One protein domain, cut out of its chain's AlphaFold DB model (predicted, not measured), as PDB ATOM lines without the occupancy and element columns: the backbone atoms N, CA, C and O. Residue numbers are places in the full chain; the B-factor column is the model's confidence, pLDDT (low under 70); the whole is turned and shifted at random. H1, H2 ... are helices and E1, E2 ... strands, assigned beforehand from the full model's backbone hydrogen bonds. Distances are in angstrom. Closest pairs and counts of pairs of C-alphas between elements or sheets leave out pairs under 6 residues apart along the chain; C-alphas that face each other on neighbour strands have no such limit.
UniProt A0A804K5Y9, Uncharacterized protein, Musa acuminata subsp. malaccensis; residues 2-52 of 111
ATOM      1  N   VAL A   2     -37.535  -2.234 -39.908       42.19
ATOM      2  CA  VAL A   2     -37.928  -3.656 -39.939       42.19
ATOM      3  C   VAL A   2     -39.230  -3.784 -39.141       42.19
ATOM      4  O   VAL A   2     -39.445  -3.026 -38.198       42.19
ATOM      5  N   ILE A   3     -40.139  -4.667 -39.555       38.75
ATOM      6  CA  ILE A   3     -41.506  -4.737 -39.017       38.75
ATOM      7  C   ILE A   3     -41.503  -5.556 -37.708       38.75
ATOM      8  O   ILE A   3     -41.204  -6.745 -37.726       38.75
ATOM      9  N   SER A   4     -41.819  -4.913 -36.579       43.28
ATOM     10  CA  SER A   4     -41.999  -5.495 -35.233       43.28
ATOM     11  C   SER A   4     -43.407  -5.171 -34.698       43.28
ATOM     12  O   SER A   4     -44.123  -4.373 -35.282       43.28
ATOM     13  N   SER A   5     -43.854  -5.772 -33.599       42.69
ATOM     14  CA  SER A   5     -45.267  -5.798 -33.181       42.69
ATOM     15  C   SER A   5     -45.854  -4.513 -32.556       42.69
ATOM     16  O   SER A   5     -47.002  -4.553 -32.121       42.69
ATOM     17  N   HIS A   6     -45.129  -3.383 -32.483       52.75
ATOM     18  CA  HIS A   6     -45.568  -2.199 -31.715       52.75
ATOM     19  C   HIS A   6     -45.607  -0.885 -32.527       52.75
ATOM     20  O   HIS A   6     -44.629  -0.566 -33.208       52.75
ATOM     21  N   PRO A   7     -46.697  -0.091 -32.429       61.84
ATOM     22  CA  PRO A   7     -46.888   1.143 -33.197       61.84
ATOM     23  C   PRO A   7     -45.960   2.282 -32.752       61.84
ATOM     24  O   PRO A   7     -45.472   2.310 -31.621       61.84
ATOM     25  N   LEU A   8     -45.747   3.246 -33.651       64.50
ATOM     26  CA  LEU A   8     -45.024   4.488 -33.365       64.50
ATOM     27  C   LEU A   8     -45.713   5.300 -32.248       64.50
ATOM     28  O   LEU A   8     -46.919   5.540 -32.346       64.50
ATOM     29  N   PRO A   9     -44.979   5.773 -31.221       68.44
ATOM     30  CA  PRO A   9     -45.543   6.689 -30.242       68.44
ATOM     31  C   PRO A   9     -45.863   8.056 -30.882       68.44
ATOM     32  O   PRO A   9     -45.167   8.480 -31.817       68.44
ATOM     33  N   PRO A  10     -46.892   8.774 -30.390       70.00
ATOM     34  CA  PRO A  10     -47.213  10.121 -30.859       70.00
ATOM     35  C   PRO A  10     -46.013  11.073 -30.749       70.00
ATOM     36  O   PRO A  10     -45.287  11.040 -29.761       70.00
ATOM     37  N   GLY A  11     -45.815  11.936 -31.752       74.06
ATOM     38  CA  GLY A  11     -44.755  12.958 -31.732       74.06
ATOM     39  C   GLY A  11     -43.347  12.466 -32.095       74.06
ATOM     40  O   GLY A  11     -42.378  13.185 -31.882       74.06
ATOM     41  N   SER A  12     -43.217  11.259 -32.654       76.12
ATOM     42  CA  SER A  12     -41.932  10.720 -33.119       76.12
ATOM     43  C   SER A  12     -41.341  11.536 -34.282       76.12
ATOM     44  O   SER A  12     -42.045  11.838 -35.246       76.12
ATOM     45  N   MET A  13     -40.037  11.834 -34.235       78.31
ATOM     46  CA  MET A  13     -39.299  12.502 -35.318       78.31
ATOM     47  C   MET A  13     -38.543  11.484 -36.183       78.31
ATOM     48  O   MET A  13     -37.857  10.609 -35.659       78.31
ATOM     49  N   ILE A  14     -38.625  11.626 -37.510       81.31
ATOM     50  CA  ILE A  14     -37.859  10.823 -38.474       81.31
ATOM     51  C   ILE A  14     -36.795  11.718 -39.101       81.31
ATOM     52  O   ILE A  14     -37.100  12.561 -39.940       81.31
ATOM     53  N   SER A  15     -35.547  11.549 -38.674       78.75
ATOM     54  CA  SER A  15     -34.430  12.414 -39.072       78.75
ATOM     55  C   SER A  15     -33.879  12.107 -40.469       78.75
ATOM     56  O   SER A  15     -33.360  12.997 -41.140       78.75
ATOM     57  N   ARG A  16     -33.995  10.859 -40.945       82.50
ATOM     58  CA  ARG A  16     -33.488  10.453 -42.263       82.50
ATOM     59  C   ARG A  16     -34.549  10.630 -43.342       82.50
ATOM     60  O   ARG A  16     -35.590   9.975 -43.314       82.50
ATOM     61  N   ALA A  17     -34.234  11.427 -44.363       87.38
ATOM     62  CA  ALA A  17     -35.132  11.668 -45.494       87.38
ATOM     63  C   ALA A  17     -35.558  10.372 -46.212       87.38
ATOM     64  O   ALA A  17     -36.714  10.240 -46.604       87.38
ATOM     65  N   ALA A  18     -34.653   9.395 -46.346       87.25
ATOM     66  CA  ALA A  18     -34.963   8.104 -46.959       87.25
ATOM     67  C   ALA A  18     -36.035   7.322 -46.175       87.25
ATOM     68  O   ALA A  18     -36.958   6.775 -46.776       87.25
ATOM     69  N   ASP A  19     -35.961   7.316 -44.840       83.44
ATOM     70  CA  ASP A  19     -36.961   6.655 -43.993       83.44
ATOM     71  C   ASP A  19     -38.302   7.390 -44.038       83.44
ATOM     72  O   ASP A  19     -39.354   6.756 -44.125       83.44
ATOM     73  N   ALA A  20     -38.271   8.727 -44.036       86.12
ATOM     74  CA  ALA A  20     -39.474   9.541 -44.157       86.12
ATOM     75  C   ALA A  20     -40.205   9.254 -45.477       86.12
ATOM     76  O   ALA A  20     -41.415   9.051 -45.475       86.12
ATOM     77  N   GLN A  21     -39.475   9.131 -46.591       90.25
ATOM     78  CA  GLN A  21     -40.063   8.767 -47.884       90.25
ATOM     79  C   GLN A  21     -40.724   7.384 -47.869       90.25
ATOM     80  O   GLN A  21     -41.775   7.207 -48.485       90.25
ATOM     81  N   ILE A  22     -40.131   6.402 -47.183       88.00
ATOM     82  CA  ILE A  22     -40.732   5.070 -47.030       88.00
ATOM     83  C   ILE A  22     -42.049   5.179 -46.256       88.00
ATOM     84  O   ILE A  22     -43.054   4.616 -46.696       88.00
ATOM     85  N   LEU A  23     -42.074   5.941 -45.158       85.62
ATOM     86  CA  LEU A  23     -43.293   6.141 -44.374       85.62
ATOM     87  C   LEU A  23     -44.366   6.894 -45.167       85.62
ATOM     88  O   LEU A  23     -45.523   6.482 -45.144       85.62
ATOM     89  N   THR A  24     -44.002   7.946 -45.905       88.31
ATOM     90  CA  THR A  24     -44.940   8.676 -46.769       88.31
ATOM     91  C   THR A  24     -45.537   7.749 -47.822       88.31
ATOM     92  O   THR A  24     -46.753   7.700 -47.964       88.31
ATOM     93  N   LYS A  25     -44.719   6.945 -48.513       90.62
ATOM     94  CA  LYS A  25     -45.222   5.961 -49.487       90.62
ATOM     95  C   LYS A  25     -46.157   4.945 -48.838       90.62
ATOM     96  O   LYS A  25     -47.213   4.656 -49.392       90.62
ATOM     97  N   HIS A  26     -45.796   4.433 -47.662       87.44
ATOM     98  CA  HIS A  26     -46.646   3.514 -46.913       87.44
ATOM     99  C   HIS A  26     -47.979   4.168 -46.533       87.44
ATOM    100  O   HIS A  26     -49.032   3.561 -46.715       87.44
ATOM    101  N   TYR A  27     -47.950   5.413 -46.058       86.88
ATOM    102  CA  TYR A  27     -49.147   6.170 -45.717       86.88
ATOM    103  C   TYR A  27     -50.071   6.337 -46.928       86.88
ATOM    104  O   TYR A  27     -51.255   6.013 -46.846       86.88
ATOM    105  N   GLU A  28     -49.523   6.763 -48.066       90.25
ATOM    106  CA  GLU A  28     -50.265   6.946 -49.318       90.25
ATOM    107  C   GLU A  28     -50.898   5.636 -49.814       90.25
ATOM    108  O   GLU A  28     -52.064   5.618 -50.195       90.25
ATOM    109  N   GLN A  29     -50.168   4.519 -49.745       90.56
ATOM    110  CA  GLN A  29     -50.658   3.204 -50.178       90.56
ATOM    111  C   GLN A  29     -51.808   2.656 -49.323       90.56
ATOM    112  O   GLN A  29     -52.614   1.873 -49.823       90.56
ATOM    113  N   HIS A  30     -51.887   3.039 -48.047       89.75
ATOM    114  CA  HIS A  30     -52.880   2.510 -47.104       89.75
ATOM    115  C   HIS A  30     -53.960   3.530 -46.717       89.75
ATOM    116  O   HIS A  30     -54.783   3.260 -45.832       89.75
ATOM    117  N   THR A  31     -53.963   4.695 -47.369       91.75
ATOM    118  CA  THR A  31     -54.993   5.720 -47.211       91.75
ATOM    119  C   THR A  31     -56.029   5.570 -48.315       91.75
ATOM    120  O   THR A  31     -55.749   5.782 -49.493       91.75
ATOM    121  N   TYR A  32     -57.258   5.244 -47.929       93.56
ATOM    122  CA  TYR A  32     -58.398   5.259 -48.835       93.56
ATOM    123  C   TYR A  32     -58.886   6.691 -48.991       93.56
ATOM    124  O   TYR A  32     -59.125   7.381 -47.994       93.56
ATOM    125  N   ARG A  33     -59.052   7.124 -50.239       93.56
ATOM    126  CA  ARG A  33     -59.526   8.463 -50.581       93.56
ATOM    127  C   ARG A  33     -60.827   8.401 -51.365       93.56
ATOM    128  O   ARG A  33     -61.064   7.454 -52.112       93.56
ATOM    129  N   ASP A  34     -61.664   9.408 -51.169       93.81
ATOM    130  CA  ASP A  34     -62.857   9.611 -51.979       93.81
ATOM    131  C   ASP A  34     -62.491  10.144 -53.388       93.81
ATOM    132  O   ASP A  34     -61.333  10.483 -53.655       93.81
ATOM    133  N   PRO A  35     -63.462  10.262 -54.312       92.19
ATOM    134  CA  PRO A  35     -63.221  10.817 -55.647       92.19
ATOM    135  C   PRO A  35     -62.759  12.285 -55.667       92.19
ATOM    136  O   PRO A  35     -62.306  12.763 -56.703       92.19
ATOM    137  N   ARG A  36     -62.893  13.015 -54.552       94.06
ATOM    138  CA  ARG A  36     -62.429  14.401 -54.384       94.06
ATOM    139  C   ARG A  36     -61.021  14.465 -53.774       94.06
ATOM    140  O   ARG A  36     -60.488  15.557 -53.603       94.06
ATOM    141  N   GLY A  37     -60.417  13.314 -53.467       89.56
ATOM    142  CA  GLY A  37     -59.084  13.188 -52.884       89.56
ATOM    143  C   GLY A  37     -59.041  13.266 -51.354       89.56
ATOM    144  O   GLY A  37     -57.949  13.218 -50.785       89.56
ATOM    145  N   ALA A  38     -60.181  13.358 -50.666       92.50
ATOM    146  CA  ALA A  38     -60.227  13.404 -49.207       92.50
ATOM    147  C   ALA A  38     -59.998  12.009 -48.610       92.50
ATOM    148  O   ALA A  38     -60.596  11.031 -49.053       92.50
ATOM    149  N   ALA A  39     -59.144  11.907 -47.587       90.12
ATOM    150  CA  ALA A  39     -58.909  10.655 -46.872       90.12
ATOM    151  C   ALA A  39     -60.152  10.257 -46.059       90.12
ATOM    152  O   ALA A  39     -60.577  10.997 -45.176       90.12
ATOM    153  N   ILE A  40     -60.716   9.083 -46.349       93.94
ATOM    154  CA  ILE A  40     -61.932   8.559 -45.697       93.94
ATOM    155  C   ILE A  40     -61.643   7.407 -44.737       93.94
ATOM    156  O   ILE A  40     -62.435   7.135 -43.839       93.94
ATOM    157  N   ALA A  41     -60.513   6.721 -44.907       89.88
ATOM    158  CA  ALA A  41     -60.051   5.698 -43.981       89.88
ATOM    159  C   ALA A  41     -58.544   5.486 -44.121       89.88
ATOM    160  O   ALA A  41     -57.990   5.572 -45.215       89.88
ATOM    161  N   TYR A  42     -57.900   5.122 -43.019       86.00
ATOM    162  CA  TYR A  42     -56.519   4.660 -43.003       86.00
ATOM    163  C   TYR A  42     -56.477   3.230 -42.466       86.00
ATOM    164  O   TYR A  42     -57.083   2.944 -41.432       86.00
ATOM    165  N   ARG A  43     -55.795   2.324 -43.173       85.19
ATOM    166  CA  ARG A  43     -55.640   0.911 -42.763       85.19
ATOM    167  C   ARG A  43     -54.182   0.448 -42.742       85.19
ATOM    168  O   ARG A  43     -53.913  -0.747 -42.812       85.19
ATOM    169  N   GLY A  44     -53.241   1.387 -42.677       78.56
ATOM    170  CA  GLY A  44     -51.816   1.077 -42.601       78.56
ATOM    171  C   GLY A  44     -51.380   0.827 -41.164       78.56
ATOM    172  O   GLY A  44     -51.962   1.352 -40.217       78.56
ATOM    173  N   THR A  45     -50.337   0.028 -40.977       79.12
ATOM    174  CA  THR A  45     -49.687  -0.145 -39.675       79.12
ATOM    175  C   THR A  45     -48.188  -0.030 -39.888       79.12
ATOM    176  O   THR A  45     -47.594  -0.821 -40.617       79.12
ATOM    177  N   ALA A  46     -47.590   0.974 -39.252       70.44
ATOM    178  CA  ALA A  46     -46.166   1.255 -39.314       70.44
ATOM    179  C   ALA A  46     -45.572   1.201 -37.907       70.44
ATOM    180  O   ALA A  46     -46.161   1.672 -36.932       70.44
ATOM    181  N   VAL A  47     -44.393   0.603 -37.817       68.50
ATOM    182  CA  VAL A  47     -43.737   0.220 -36.568       68.50
ATOM    183  C   VAL A  47     -42.243   0.485 -36.721       68.50
ATOM    184  O   VAL A  47     -41.681   0.276 -37.798       68.50
ATOM    185  N   THR A  48     -41.597   0.967 -35.662       67.25
ATOM    186  CA  THR A  48     -40.152   1.238 -35.661       67.25
ATOM    187  C   THR A  48     -39.468   0.317 -34.668       67.25
ATOM    188  O   THR A  48     -39.910   0.192 -33.530       67.25
ATOM    189  N   THR A  49     -38.380  -0.324 -35.087       63.62
ATOM    190  CA  THR A  49     -37.609  -1.257 -34.256       63.62
ATOM    191  C   THR A  49     -36.783  -0.583 -33.161       63.62
ATOM    192  O   THR A  49     -36.435  -1.245 -32.192       63.62
ATOM    193  N   GLU A  50     -36.506   0.720 -33.276       60.56
ATOM    194  CA  GLU A  50     -35.532   1.424 -32.423       60.56
ATOM    195  C   GLU A  50     -36.128   2.566 -31.578       60.56
ATOM    196  O   GLU A  50     -35.412   3.250 -30.861       60.56
ATOM    197  N   GLY A  51     -37.453   2.749 -31.571       55.03
ATOM    198  CA  GLY A  51     -38.104   3.873 -30.872       55.03
ATOM    199  C   GLY A  51     -38.124   3.799 -29.335       55.03
ATOM    200  O   GLY A  51     -38.782   4.624 -28.708       55.03
ATOM    201  N   ARG A  52     -37.476   2.799 -28.720       54.38
ATOM    202  CA  ARG A  52     -37.475   2.572 -27.256       54.38
ATOM    203  C   ARG A  52     -36.140   2.840 -26.570       54.38
ATOM    204  O   ARG A  52     -36.116   2.935 -25.346       54.38
TER     205      ARG A  52
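Overview. This is residues 2 to 52 of the 111 residues of an uncharacterized protein of Musa acuminata subsp. malaccensis (UniProt A0A804K5Y9). One helix, H1, leads straight into a small two-stranded hairpin, E1 and E2, at one end of an elongated model; the tail after E2 folds back toward the other end, where the long opening stretch, residues 2 to 16, loops with no named element. Residues 15 to 22, of which 17 to 22 belong to H1, stick out free. You have 51 printed residues, with the named elements in the order H1, E1, E2 and the sheet order E1 - E2, antiparallel; the class is mixed, helices and strands, though under half of the residues are in named elements. The whole is loose, with a radius of gyration of the C-alphas of 12.5 A and spans of 39 by 23 by 19 A.

Arrangement. Start at the hairpin of E1, residues 31 to 33, and E2, residues 39 to 42, antiparallel at 155 degrees. Look for N 32 and O 41, 2.8 A apart, and N 40 and O 32, 2.9 A apart, both within hydrogen-bond range. The C-alphas of Arg 33 and Ala 39 face each other at 4.4 A. H1, residues 17 to 30, joins E1 by a tight link with 0 residues between. The closest C-alphas of H1 and E2 are those of His 30 and Tyr 42, 5.9 A apart. In H1 every O i to N i+4 pair is within hydrogen-bond range.

Along the chain. Find C-alpha 31 at (-54.993, 5.720, -47.211), where E1 begins; it runs 6.3 A to C-alpha 33. E2 runs 7.5 A from C-alpha 39 to C-alpha 42 at (-56.519, 4.660, -43.003). H1 begins at C-alpha 17, at (-35.132, 11.668, -45.494), and spans 20.0 A.

Size, cuts and confidence. The two C-alphas farthest apart, those of Pro 35 and Arg 52, are 39.2 A apart. The printed part has no cut, and both links, H1 to E1 and E1 to E2, are tight. Mean pLDDT of the printed part is 77.9; look for values under 70 at residues 2 to 9 and 47 to 52.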